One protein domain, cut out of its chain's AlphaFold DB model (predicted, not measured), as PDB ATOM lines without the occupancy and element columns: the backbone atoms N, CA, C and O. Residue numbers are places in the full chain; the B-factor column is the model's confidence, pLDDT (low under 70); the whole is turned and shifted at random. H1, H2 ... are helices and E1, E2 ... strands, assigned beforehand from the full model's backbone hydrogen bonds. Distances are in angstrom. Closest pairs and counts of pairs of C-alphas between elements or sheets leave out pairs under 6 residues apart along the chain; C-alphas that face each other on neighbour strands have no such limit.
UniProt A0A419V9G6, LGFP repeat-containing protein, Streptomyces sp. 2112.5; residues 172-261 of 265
ATOM      1  N   ASP A 172     186.282 246.668 188.738       96.50
ATOM      2  CA  ASP A 172     187.723 246.487 188.572       96.50
ATOM      3  C   ASP A 172     188.461 247.086 189.771       96.50
ATOM      4  O   ASP A 172     188.335 248.280 190.058       96.50
ATOM      5  N   GLY A 173     189.195 246.251 190.499       95.00
ATOM      6  CA  GLY A 173     189.827 246.638 191.749       95.00
ATOM      7  C   GLY A 173     191.134 245.909 192.022       95.00
ATOM      8  O   GLY A 173     191.741 245.270 191.162       95.00
ATOM      9  N   THR A 174     191.598 246.051 193.257       93.81
ATOM     10  CA  THR A 174     192.789 245.383 193.782       93.81
ATOM     11  C   THR A 174     192.391 244.576 195.005       93.81
ATOM     12  O   THR A 174     191.692 245.095 195.873       93.81
ATOM     13  N   ASP A 175     192.848 243.332 195.066       90.81
ATOM     14  CA  ASP A 175     192.719 242.446 196.221       90.81
ATOM     15  C   ASP A 175     194.118 242.127 196.779       90.81
ATOM     16  O   ASP A 175     195.142 242.463 196.166       90.81
ATOM     17  N   SER A 176     194.186 241.530 197.969       89.44
ATOM     18  CA  SER A 176     195.451 241.222 198.629       89.44
ATOM     19  C   SER A 176     195.404 239.970 199.494       89.44
ATOM     20  O   SER A 176     194.393 239.681 200.128       89.44
ATOM     21  N   TYR A 177     196.538 239.280 199.593       83.75
ATOM     22  CA  TYR A 177     196.758 238.207 200.561       83.75
ATOM     23  C   TYR A 177     198.057 238.452 201.338       83.75
ATOM     24  O   TYR A 177     198.905 239.240 200.922       83.75
ATOM     25  N   THR A 178     198.216 237.810 202.494       84.75
ATOM     26  CA  THR A 178     199.421 237.946 203.329       84.75
ATOM     27  C   THR A 178     200.032 236.581 203.593       84.75
ATOM     28  O   THR A 178     199.337 235.673 204.041       84.75
ATOM     29  N   ASP A 179     201.336 236.451 203.363       82.50
ATOM     30  CA  ASP A 179     202.116 235.264 203.714       82.50
ATOM     31  C   ASP A 179     203.342 235.635 204.573       82.50
ATOM     32  O   ASP A 179     203.520 236.778 204.997       82.50
ATOM     33  N   ALA A 180     204.219 234.661 204.838       85.75
ATOM     34  CA  ALA A 180     205.442 234.873 205.619       85.75
ATOM     35  C   ALA A 180     206.441 235.866 204.981       85.75
ATOM     36  O   ALA A 180     207.376 236.306 205.650       85.75
ATOM     37  N   LYS A 181     206.275 236.197 203.696       87.31
ATOM     38  CA  LYS A 181     207.106 237.150 202.949       87.31
ATOM     39  C   LYS A 181     206.491 238.551 202.904       87.31
ATOM     40  O   LYS A 181     207.191 239.481 202.510       87.31
ATOM     41  N   GLY A 182     205.235 238.719 203.322       90.00
ATOM     42  CA  GLY A 182     204.565 240.014 203.435       90.00
ATOM     43  C   GLY A 182     203.187 240.052 202.776       90.00
ATOM     44  O   GLY A 182     202.569 239.020 202.520       90.00
ATOM     45  N   VAL A 183     202.698 241.271 202.538       90.81
ATOM     46  CA  VAL A 183     201.427 241.532 201.846       90.81
ATOM     47  C   VAL A 183     201.666 241.540 200.339       90.81
ATOM     48  O   VAL A 183     202.546 242.249 199.852       90.81
ATOM     49  N   HIS A 184     200.844 240.798 199.607       87.56
ATOM     50  CA  HIS A 184     200.843 240.717 198.150       87.56
ATOM     51  C   HIS A 184     199.531 241.284 197.627       87.56
ATOM     52  O   HIS A 184     198.471 240.937 198.136       87.56
ATOM     53  N   THR A 185     199.591 242.140 196.610       92.94
ATOM     54  CA  THR A 185     198.413 242.767 195.993       92.94
ATOM     55  C   THR A 185     198.314 242.391 194.524       92.94
ATOM     56  O   THR A 185     199.336 242.362 193.835       92.94
ATOM     57  N   TYR A 186     197.102 242.185 194.019       93.06
ATOM     58  CA  TYR A 186     196.858 241.848 192.617       93.06
ATOM     59  C   TYR A 186     195.564 242.488 192.104       93.06
ATOM     60  O   TYR A 186     194.657 242.802 192.875       93.06
ATOM     61  N   ARG A 187     195.478 242.702 190.786       95.44
ATOM     62  CA  ARG A 187     194.254 243.196 190.140       95.44
ATOM     63  C   ARG A 187     193.205 242.089 190.126       95.44
ATOM     64  O   ARG A 187     193.512 240.964 189.739       95.44
ATOM     65  N   GLN A 188     191.970 242.432 190.464       95.75
ATOM     66  CA  GLN A 188     190.838 241.519 190.402       95.75
ATOM     67  C   GLN A 188     189.595 242.270 189.931       95.75
ATOM     68  O   GLN A 188     189.238 243.313 190.477       95.75
ATOM     69  N   VAL A 189     188.928 241.709 188.928       97.81
ATOM     70  CA  VAL A 189     187.593 242.127 188.509       97.81
ATOM     71  C   VAL A 189     186.585 241.219 189.199       97.81
ATOM     72  O   VAL A 189     186.802 240.011 189.271       97.81
ATOM     73  N   THR A 190     185.502 241.781 189.726       98.19
ATOM     74  CA  THR A 190     184.476 241.035 190.469       98.19
ATOM     75  C   THR A 190     183.074 241.405 190.022       98.19
ATOM     76  O   THR A 190     182.832 242.536 189.606       98.19
ATOM     77  N   GLN A 191     182.138 240.468 190.151       98.75
ATOM     78  CA  GLN A 191     180.716 240.718 189.949       98.75
ATOM     79  C   GLN A 191     179.885 239.861 190.900       98.75
ATOM     80  O   GLN A 191     180.144 238.668 191.059       98.75
ATOM     81  N   LYS A 192     178.878 240.469 191.533       98.44
ATOM     82  CA  LYS A 192     177.954 239.787 192.443       98.44
ATOM     83  C   LYS A 192     176.757 239.228 191.691       98.44
ATOM     84  O   LYS A 192     176.269 239.839 190.741       98.44
ATOM     85  N   PHE A 193     176.247 238.101 192.173       98.56
ATOM     86  CA  PHE A 193     175.103 237.396 191.607       98.56
ATOM     87  C   PHE A 193     174.004 237.182 192.654       98.56
ATOM     88  O   PHE A 193     174.238 237.281 193.859       98.56
ATOM     89  N   ALA A 194     172.788 236.896 192.191       97.62
ATOM     90  CA  ALA A 194     171.567 236.824 192.996       97.62
ATOM     91  C   ALA A 194     171.633 235.800 194.141       97.62
ATOM     92  O   ALA A 194     170.983 235.974 195.167       97.62
ATOM     93  N   SER A 195     172.429 234.743 193.975       96.12
ATOM     94  CA  SER A 195     172.720 233.751 195.019       96.12
ATOM     95  C   SER A 195     173.502 234.296 196.219       96.12
ATOM     96  O   SER A 195     173.582 233.623 197.243       96.12
ATOM     97  N   GLY A 196     174.103 235.483 196.097       95.19
ATOM     98  CA  GLY A 196     175.081 236.020 197.043       95.19
ATOM     99  C   GLY A 196     176.529 235.647 196.709       95.19
ATOM    100  O   GLY A 196     177.440 236.146 197.364       95.19
ATOM    101  N   ALA A 197     176.760 234.815 195.689       97.25
ATOM    102  CA  ALA A 197     178.102 234.533 195.194       97.25
ATOM    103  C   ALA A 197     178.701 235.738 194.451       97.25
ATOM    104  O   ALA A 197     177.991 236.496 193.782       97.25
ATOM    105  N   THR A 198     180.024 235.848 194.500       98.06
ATOM    106  CA  THR A 198     180.808 236.781 193.689       98.06
ATOM    107  C   THR A 198     181.674 235.975 192.734       98.06
ATOM    108  O   THR A 198     182.512 235.199 193.188       98.06
ATOM    109  N   LEU A 199     181.503 236.150 191.424       98.38
ATOM    110  CA  LEU A 199     182.481 235.652 190.455       98.38
ATOM    111  C   LEU A 199     183.602 236.669 190.315       98.38
ATOM    112  O   LEU A 199     183.385 237.878 190.442       98.38
ATOM    113  N   PHE A 200     184.796 236.179 190.015       97.44
ATOM    114  CA  PHE A 200     185.946 237.030 189.794       97.44
ATOM    115  C   PHE A 200     186.818 236.569 188.634       97.44
ATOM    116  O   PHE A 200     186.844 235.398 188.251       97.44
ATOM    117  N   TRP A 201     187.586 237.523 188.120       97.50
ATOM    118  CA  TRP A 201     188.653 237.310 187.161       97.50
ATOM    119  C   TRP A 201     189.912 238.054 187.603       97.50
ATOM    120  O   TRP A 201     189.886 239.245 187.913       97.50
ATOM    121  N   ILE A 202     191.024 237.335 187.605       96.12
ATOM    122  CA  ILE A 202     192.371 237.832 187.839       96.12
ATOM    123  C   ILE A 202     193.089 237.738 186.487       96.12
ATOM    124  O   ILE A 202     193.352 236.630 186.022       96.12
ATOM    125  N   PRO A 203     193.406 238.864 185.825       94.19
ATOM    126  CA  PRO A 203     194.042 238.869 184.503       94.19
ATOM    127  C   PRO A 203     195.472 238.309 184.515       94.19
ATOM    128  O   PRO A 203     196.004 237.957 183.466       94.19
ATOM    129  N   GLY A 204     196.111 238.278 185.685       88.56
ATOM    130  CA  GLY A 204     197.474 237.808 185.883       88.56
ATOM    131  C   GLY A 204     198.064 238.307 187.202       88.56
ATOM    132  O   GLY A 204     197.458 239.117 187.905       88.56
ATOM    133  N   GLY A 205     199.276 237.843 187.502       81.31
ATOM    134  CA  GLY A 205     199.929 238.049 188.795       81.31
ATOM    135  C   GLY A 205     199.754 236.843 189.714       81.31
ATOM    136  O   GLY A 205     198.884 236.005 189.502       81.31
ATOM    137  N   ALA A 206     200.620 236.741 190.720       78.19
ATOM    138  CA  ALA A 206     200.485 235.710 191.737       78.19
ATOM    139  C   ALA A 206     199.387 236.129 192.723       78.19
ATOM    140  O   ALA A 206     199.514 237.157 193.392       78.19
ATOM    141  N   SER A 207     198.328 235.333 192.810       82.12
ATOM    142  CA  SER A 207     197.363 235.377 193.905       82.12
ATOM    143  C   SER A 207     197.509 234.115 194.747       82.12
ATOM    144  O   SER A 207     198.101 233.117 194.322       82.12
ATOM    145  N   GLU A 208     196.940 234.114 195.948       77.69
ATOM    146  CA  GLU A 208     196.846 232.880 196.719       77.69
ATOM    147  C   GLU A 208     196.055 231.848 195.898       77.69
ATOM    148  O   GLU A 208     194.936 232.117 195.477       77.69
ATOM    149  N   GLY A 209     196.669 230.710 195.566       79.75
ATOM    150  CA  GLY A 209     196.048 229.663 194.748       79.75
ATOM    151  C   GLY A 209     196.023 229.883 193.225       79.75
ATOM    152  O   GLY A 209     195.529 228.995 192.535       79.75
ATOM    153  N   CYS A 210     196.566 230.983 192.683       85.69
ATOM    154  CA  CYS A 210     196.755 231.147 191.232       85.69
ATOM    155  C   CYS A 210     198.148 231.716 190.904       85.69
ATOM    156  O   CYS A 210     198.564 232.740 191.438       85.69
ATOM    157  N   GLY A 211     198.875 231.068 189.987       84.44
ATOM    158  CA  GLY A 211     200.196 231.528 189.531       84.44
ATOM    159  C   GLY A 211     200.166 232.523 188.361       84.44
ATOM    160  O   GLY A 211     201.216 233.027 187.968       84.44
ATOM    161  N   GLY A 212     198.986 232.789 187.796       90.06
ATOM    162  CA  GLY A 212     198.792 233.563 186.573       90.06
ATOM    163  C   GLY A 212     197.337 234.004 186.404       90.06
ATOM    164  O   GLY A 212     196.683 234.372 187.377       90.06
ATOM    165  N   GLU A 213     196.832 233.996 185.169       94.38
ATOM    166  CA  GLU A 213     195.422 234.314 184.920       94.38
ATOM    167  C   GLU A 213     194.509 233.284 185.608       94.38
ATOM    168  O   GLU A 213     194.743 232.075 185.555       94.38
ATOM    169  N   CYS A 214     193.462 233.769 186.269       94.12
ATOM    170  CA  CYS A 214     192.573 232.949 187.076       94.12
ATOM    171  C   CYS A 214     191.142 233.457 186.966       94.12
ATOM    172  O   CYS A 214     190.897 234.661 186.930       94.12
ATOM    173  N   THR A 215     190.181 232.547 186.960       96.44
ATOM    174  CA  THR A 215     188.779 232.880 187.235       96.44
ATOM    175  C   THR A 215     188.351 232.166 188.502       96.44
ATOM    176  O   THR A 215     189.128 231.421 189.100       96.44
ATOM    177  N   GLY A 216     187.134 232.402 188.955       95.94
ATOM    178  CA  GLY A 216     186.607 231.664 190.080       95.94
ATOM    179  C   GLY A 216     185.410 232.345 190.689       95.94
ATOM    180  O   GLY A 216     184.840 233.284 190.129       95.94
ATOM    181  N   TYR A 217     185.030 231.843 191.850       96.88
ATOM    182  CA  TYR A 217     183.943 232.409 192.616       96.88
ATOM    183  C   TYR A 217     184.205 232.271 194.105       96.88
ATOM    184  O   TYR A 217     184.924 231.385 194.570       96.88
ATOM    185  N   GLU A 218     183.590 233.159 194.861       95.25
ATOM    186  CA  GLU A 218     183.565 233.118 196.308       95.25
ATOM    187  C   GLU A 218     182.134 233.254 196.808       95.25
ATOM    188  O   GLU A 218     181.283 233.899 196.191       95.25
ATOM    189  N   VAL A 219     181.869 232.606 197.935       94.56
ATOM    190  CA  VAL A 219     180.576 232.633 198.606       94.56
ATOM    191  C   VAL A 219     180.832 232.930 200.072       94.56
ATOM    192  O   VAL A 219     181.625 232.245 200.729       94.56
ATOM    193  N   GLU A 220     180.163 233.954 200.593       89.44
ATOM    194  CA  GLU A 220     180.135 234.182 202.032       89.44
ATOM    195  C   GLU A 220     179.335 233.065 202.704       89.44
ATOM    196  O   GLU A 220     178.205 232.752 202.328       89.44
ATOM    197  N   ALA A 221     179.939 232.445 203.712       80.06
ATOM    198  CA  ALA A 221     179.319 231.405 204.509       80.06
ATOM    199  C   ALA A 221     178.985 232.009 205.879       80.06
ATOM    200  O   ALA A 221     179.881 232.226 206.682       80.06
ATOM    201  N   PRO A 222     177.717 232.284 206.214       68.88
ATOM    202  CA  PRO A 222     177.364 232.878 207.508       68.88
ATOM    203  C   PRO A 222     177.394 231.861 208.672       68.88
ATOM    204  O   PRO A 222     176.753 232.063 209.702       68.88
ATOM    205  N   GLY A 223     178.087 230.731 208.507       79.38
ATOM    206  CA  GLY A 223     178.136 229.654 209.491       79.38
ATOM    207  C   GLY A 223     179.064 229.962 210.666       79.38
ATOM    208  O   GLY A 223     179.937 230.824 210.606       79.38
ATOM    209  N   SER A 224     178.928 229.198 211.753       81.88
ATOM    210  CA  SER A 224     179.774 229.379 212.941       81.88
ATOM    211  C   SER A 224     181.228 228.944 212.737       81.88
ATOM    212  O   SER A 224     182.081 229.345 213.525       81.88
ATOM    213  N   LEU A 225     181.524 228.127 211.719       84.75
ATOM    214  CA  LEU A 225     182.847 227.521 211.499       84.75
ATOM    215  C   LEU A 225     183.591 228.092 210.289       84.75
ATOM    216  O   LEU A 225     184.805 228.258 210.346       84.75
ATOM    217  N   VAL A 226     182.876 228.404 209.211       87.81
ATOM    218  CA  VAL A 226     183.435 228.913 207.954       87.81
ATOM    219  C   VAL A 226     182.749 230.229 207.656       87.81
ATOM    220  O   VAL A 226     181.524 230.256 207.682       87.81
ATOM    221  N   LYS A 227     183.537 231.276 207.386       89.56
ATOM    222  CA  LYS A 227     183.034 232.604 207.001       89.56
ATOM    223  C   LYS A 227     182.995 232.813 205.488       89.56
ATOM    224  O   LYS A 227     182.204 233.608 204.997       89.56
ATOM    225  N   GLN A 228     183.851 232.119 204.742       90.44
ATOM    226  CA  GLN A 228     183.930 232.252 203.291       90.44
ATOM    227  C   GLN A 228     184.531 230.991 202.677       90.44
ATOM    228  O   GLN A 228     185.442 230.380 203.243       90.44
ATOM    229  N   VAL A 229     184.034 230.636 201.498       92.38
ATOM    230  CA  VAL A 229     184.655 229.653 200.613       92.38
ATOM    231  C   VAL A 229     185.004 230.352 199.310       92.38
ATOM    232  O   VAL A 229     184.164 231.051 198.745       92.38
ATOM    233  N   ARG A 230     186.232 230.158 198.834       93.44
ATOM    234  CA  ARG A 230     186.719 230.680 197.560       93.44
ATOM    235  C   ARG A 230     187.246 229.529 196.716       93.44
ATOM    236  O   ARG A 230     187.993 228.682 197.201       93.44
ATOM    237  N   VAL A 231     186.823 229.492 195.462       95.31
ATOM    238  CA  VAL A 231     187.251 228.510 194.470       95.31
ATOM    239  C   VAL A 231     187.990 229.254 193.379       95.31
ATOM    240  O   VAL A 231     187.406 230.078 192.679       95.31
ATOM    241  N   ASN A 232     189.269 228.938 193.238       94.62
ATOM    242  CA  ASN A 232     190.132 229.486 192.209       94.62
ATOM    243  C   ASN A 232     190.282 228.472 191.075       94.62
ATOM    244  O   ASN A 232     190.569 227.295 191.312       94.62
ATOM    245  N   LEU A 233     190.115 228.956 189.850       94.38
ATOM    246  CA  LEU A 233     190.166 228.205 188.601       94.38
ATOM    247  C   LEU A 233     191.276 228.808 187.718       94.38
ATOM    248  O   LEU A 233     191.006 229.725 186.930       94.38
ATOM    249  N   PRO A 234     192.538 228.364 187.880       92.44
ATOM    250  CA  PRO A 234     193.641 228.785 187.019       92.44
ATOM    251  C   PRO A 234     193.359 228.420 185.560       92.44
ATOM    252  O   PRO A 234     192.909 227.313 185.271       92.44
ATOM    253  N   THR A 235     193.630 229.333 184.627       88.19
ATOM    254  CA  THR A 235     193.308 229.103 183.204       88.19
ATOM    255  C   THR A 235     194.254 228.115 182.516       88.19
ATOM    256  O   THR A 235     193.939 227.608 181.440       88.19
ATOM    257  N   ASP A 236     195.401 227.830 183.129       86.31
ATOM    258  CA  ASP A 236     196.451 226.934 182.644       86.31
ATOM    259  C   ASP A 236     196.478 225.576 183.367       86.31
ATOM    260  O   ASP A 236     197.428 224.805 183.209       86.31
ATOM    261  N   SER A 237     195.438 225.256 184.148       85.00
ATOM    262  CA  SER A 237     195.360 224.025 184.934       85.00
ATOM    263  C   SER A 237     194.012 223.320 184.796       85.00
ATOM    264  O   SER A 237     192.965 223.942 184.663       85.00
ATOM    265  N   ASP A 238     194.040 221.992 184.885       86.56
ATOM    266  CA  ASP A 238     192.865 221.134 185.069       86.56
ATOM    267  C   ASP A 238     192.475 220.977 186.550       86.56
ATOM    268  O   ASP A 238     191.510 220.286 186.884       86.56
ATOM    269  N   LYS A 239     193.231 221.605 187.454       88.12
ATOM    270  CA  LYS A 239     192.995 221.594 188.897       88.12
ATOM    271  C   LYS A 239     192.382 222.912 189.335       88.12
ATOM    272  O   LYS A 239     192.722 223.972 188.826       88.12
ATOM    273  N   PHE A 240     191.549 222.835 190.364       92.06
ATOM    274  CA  PHE A 240     191.080 224.001 191.100       92.06
ATOM    275  C   PHE A 240     191.756 224.069 192.470       92.06
ATOM    276  O   PHE A 240     192.185 223.049 193.020       92.06
ATOM    277  N   VAL A 241     191.818 225.271 193.039       91.50
ATOM    278  CA  VAL A 241     192.235 225.480 194.427       91.50
ATOM    279  C   VAL A 241     191.014 225.881 195.239       91.50
ATOM    280  O   VAL A 241     190.363 226.884 194.951       91.50
ATOM    281  N   LEU A 242     190.698 225.075 196.252       92.75
ATOM    282  CA  LEU A 242     189.652 225.368 197.223       92.75
ATOM    283  C   LEU A 242     190.275 226.024 198.450       92.75
ATOM    284  O   LEU A 242     191.140 225.445 199.107       92.75
ATOM    285  N   MET A 243     189.783 227.207 198.779       89.12
ATOM    286  CA  MET A 243     190.177 227.957 199.955       89.12
ATOM    287  C   MET A 243     188.985 228.087 200.888       89.12
ATOM    288  O   MET A 243     187.915 228.566 200.511       89.12
ATOM    289  N   VAL A 244     189.177 227.643 202.125       89.44
ATOM    290  CA  VAL A 244     188.173 227.731 203.180       89.44
ATOM    291  C   VAL A 244     188.708 228.677 204.234       89.44
ATOM    292  O   VAL A 244     189.732 228.401 204.857       89.44
ATOM    293  N   TYR A 245     188.008 229.785 204.444       86.00
ATOM    294  CA  TYR A 245     188.371 230.761 205.459       86.00
ATOM    295  C   TYR A 245     187.540 230.492 206.717       86.00
ATOM    296  O   TYR A 245     186.327 230.747 206.719       86.00
ATOM    297  N   PRO A 246     188.147 229.959 207.791       87.50
ATOM    298  CA  PRO A 246     187.427 229.671 209.018       87.50
ATOM    299  C   PRO A 246     187.122 230.948 209.813       87.50
ATOM    300  O   PRO A 246     187.760 231.993 209.651       87.50
ATOM    301  N   THR A 247     186.145 230.848 210.710       86.69
ATOM    302  CA  THR A 247     185.993 231.783 211.834       86.69
ATOM    303  C   THR A 247     187.028 231.461 212.921       86.69
ATOM    304  O   THR A 247     187.621 230.380 212.921       86.69
ATOM    305  N   ASP A 248     187.191 232.328 213.925       83.94
ATOM    306  CA  ASP A 248     188.033 232.007 215.089       83.94
ATOM    307  C   ASP A 248     187.576 230.729 215.818       83.94
ATOM    308  O   ASP A 248     188.388 230.009 216.405       83.94
ATOM    309  N   ALA A 249     186.268 230.450 215.818       83.56
ATOM    310  CA  ALA A 249     185.709 229.227 216.387       83.56
ATOM    311  C   ALA A 249     186.046 228.004 215.520       83.56
ATOM    312  O   ALA A 249     186.419 226.963 216.059       83.56
ATOM    313  N   GLY A 250     185.980 228.147 214.192       81.50
ATOM    314  CA  GLY A 250     186.424 227.125 213.246       81.50
ATOM    315  C   GLY A 250     187.912 226.804 213.378       81.50
ATOM    316  O   GLY A 250     188.287 225.635 213.352       81.50
ATOM    317  N   PHE A 251     188.754 227.816 213.601       74.31
ATOM    318  CA  PHE A 251     190.195 227.626 213.774       74.31
ATOM    319  C   PHE A 251     190.537 226.907 215.087       74.31
ATOM    320  O   PHE A 251     191.277 225.925 215.081       74.31
ATOM    321  N   ARG A 252     189.952 227.347 216.212       68.12
ATOM    322  CA  ARG A 252     190.152 226.704 217.524       68.12
ATOM    323  C   ARG A 252     189.639 225.263 217.541       68.12
ATOM    324  O   ARG A 252     190.384 224.360 217.899       68.12
ATOM    325  N   GLY A 253     188.420 225.036 217.045       56.09
ATOM    326  CA  GLY A 253     187.860 223.688 216.925       56.09
ATOM    327  C   GLY A 253     188.633 222.782 215.959       56.09
ATOM    328  O   GLY A 253     188.584 221.566 216.110       56.09
ATOM    329  N   GLY A 254     189.354 223.354 214.987       52.88
ATOM    330  CA  GLY A 254     190.209 222.625 214.051       52.88
ATOM    331  C   GLY A 254     191.535 222.166 214.658       52.88
ATOM    332  O   GLY A 254     191.938 221.039 214.405       52.88
ATOM    333  N   ILE A 255     192.194 222.985 215.488       52.34
ATOM    334  CA  ILE A 255     193.430 222.586 216.193       52.34
ATOM    335  C   ILE A 255     193.133 221.522 217.250       52.34
ATOM    336  O   ILE A 255     193.842 220.518 217.313       52.34
ATOM    337  N   ASP A 256     192.058 221.704 218.020       49.12
ATOM    338  CA  ASP A 256     191.671 220.744 219.056       49.12
ATOM    339  C   ASP A 256     191.292 219.385 218.437       49.12
ATOM    340  O   ASP A 256     191.664 218.344 218.964       49.12
ATOM    341  N   LYS A 257     190.644 219.372 217.262       44.41
ATOM    342  CA  LYS A 257     190.322 218.130 216.533       44.41
ATOM    343  C   LYS A 257     191.468 217.568 215.690       44.41
ATOM    344  O   LYS A 257     191.505 216.364 215.463       44.41
ATOM    345  N   ALA A 258     192.408 218.394 215.231       43.72
ATOM    346  CA  ALA A 258     193.609 217.916 214.547       43.72
ATOM    347  C   ALA A 258     194.538 217.154 215.507       43.72
ATOM    348  O   ALA A 258     195.235 216.238 215.071       43.72
ATOM    349  N   ALA A 259     194.515 217.488 216.804       44.03
ATOM    350  CA  ALA A 259     195.207 216.731 217.846       44.03
ATOM    351  C   ALA A 259     194.608 215.324 218.065       44.03
ATOM    352  O   ALA A 259     195.353 214.396 218.377       44.03
ATOM    353  N   ASP A 260     193.306 215.151 217.818       44.75
ATOM    354  CA  ASP A 260     192.575 213.883 217.992       44.75
ATOM    355  C   ASP A 260     192.508 213.018 216.715       44.75
ATOM    356  O   ASP A 260     191.861 211.968 216.691       44.75
ATOM    357  N   GLY A 261     193.221 213.421 215.657       35.09
ATOM    358  CA  GLY A 261     193.204 212.759 214.357       35.09
ATOM    359  C   GLY A 261     191.998 213.189 213.522       35.09
ATOM    360  O   GLY A 261     190.848 213.114 213.948       35.09
TER     361      GLY A 261
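This is residues 172 to 261 of the 265 residues of the protein "LGFP repeat-containing protein" of Streptomyces sp. 2112.5 (UniProt A0A419V9G6). One six-stranded antiparallel sheet, twisted and curled like part of a barrel, winds from E1 to E6 and stays open, its edge strands E1 and E6 apart. A single helix, H1, follows the last strand at one end of the domain and only grazes the sheet, and residues 255 to 261 stick out. The printed part has 90 residues, with six named strands and then one named helix along the chain: E1, E2, E3, E4, E5, E6, H1. The sheet's order is the same as the chain's, and the class is mixed, helices and strands. The whole is only just compact, close to loose, with a radius of gyration of the C-alphas of 14.6 A and spans of 41 by 36 by 26 A.

E1, residues 172 to 179, begins at C-alpha 172 at (187.723, 246.487, 188.572) and is 23.7 A long. E2, residues 182 to 192, is the longest strand at 28.8 A and bends by 66 degrees at residue 189. E3 holds residues 198 to 202, and E4 holds residues 214 to 220, beginning at C-alpha 214 at (192.573, 232.949, 187.076). E5, residues 226 to 234, is 23.3 A long, and E6 holds residues 241 to 246. H1, residues 248 to 259, is 17.1 A long and ends at C-alpha 259 at (195.207, 216.731, 217.846).

The six strands form a meander, each strand the antiparallel neighbour of the one before, and each consecutive pair is a hairpin. E1 and E2 stand at 142 degrees, with N 175 and O 186 2.9 A apart. The pairing of E2 is staggered: its residues 182 to 189 pair with E1 and its residues 189 to 192 with E3. N 191 and O 199 of E2 and E3 are 2.9 A apart. E3 and E4 stand at 153 degrees, with N 200 and O 216 at 2.9 A. E4 and E5 stand at 167 degrees, with N 231 and O 217 at 2.8 A. E5 and E6 stand at 165 degrees, with N 243 and O 230 at 2.8 A. From edge to edge the strands' lines turn by 106 degrees and the way across the sheet turns by 136 degrees. H1 is on the sheet but only grazes it, with residues 248 to 254; the closest C-alphas of E5 and H1, those of Val 226 and Gly 250, are 6.3 A apart. In H1 every O i to N i+4 pair is within hydrogen-bond range.

The two C-alphas farthest apart, those of Asp 172 and Asp 260, are 44.2 A apart. The printed part has no cut. The link from E3 to E4, 11 residues, is long. The mean pLDDT of the printed part is 85.4, and the model's confidence is low, under 70, at residue 222 and residues 252 to 261.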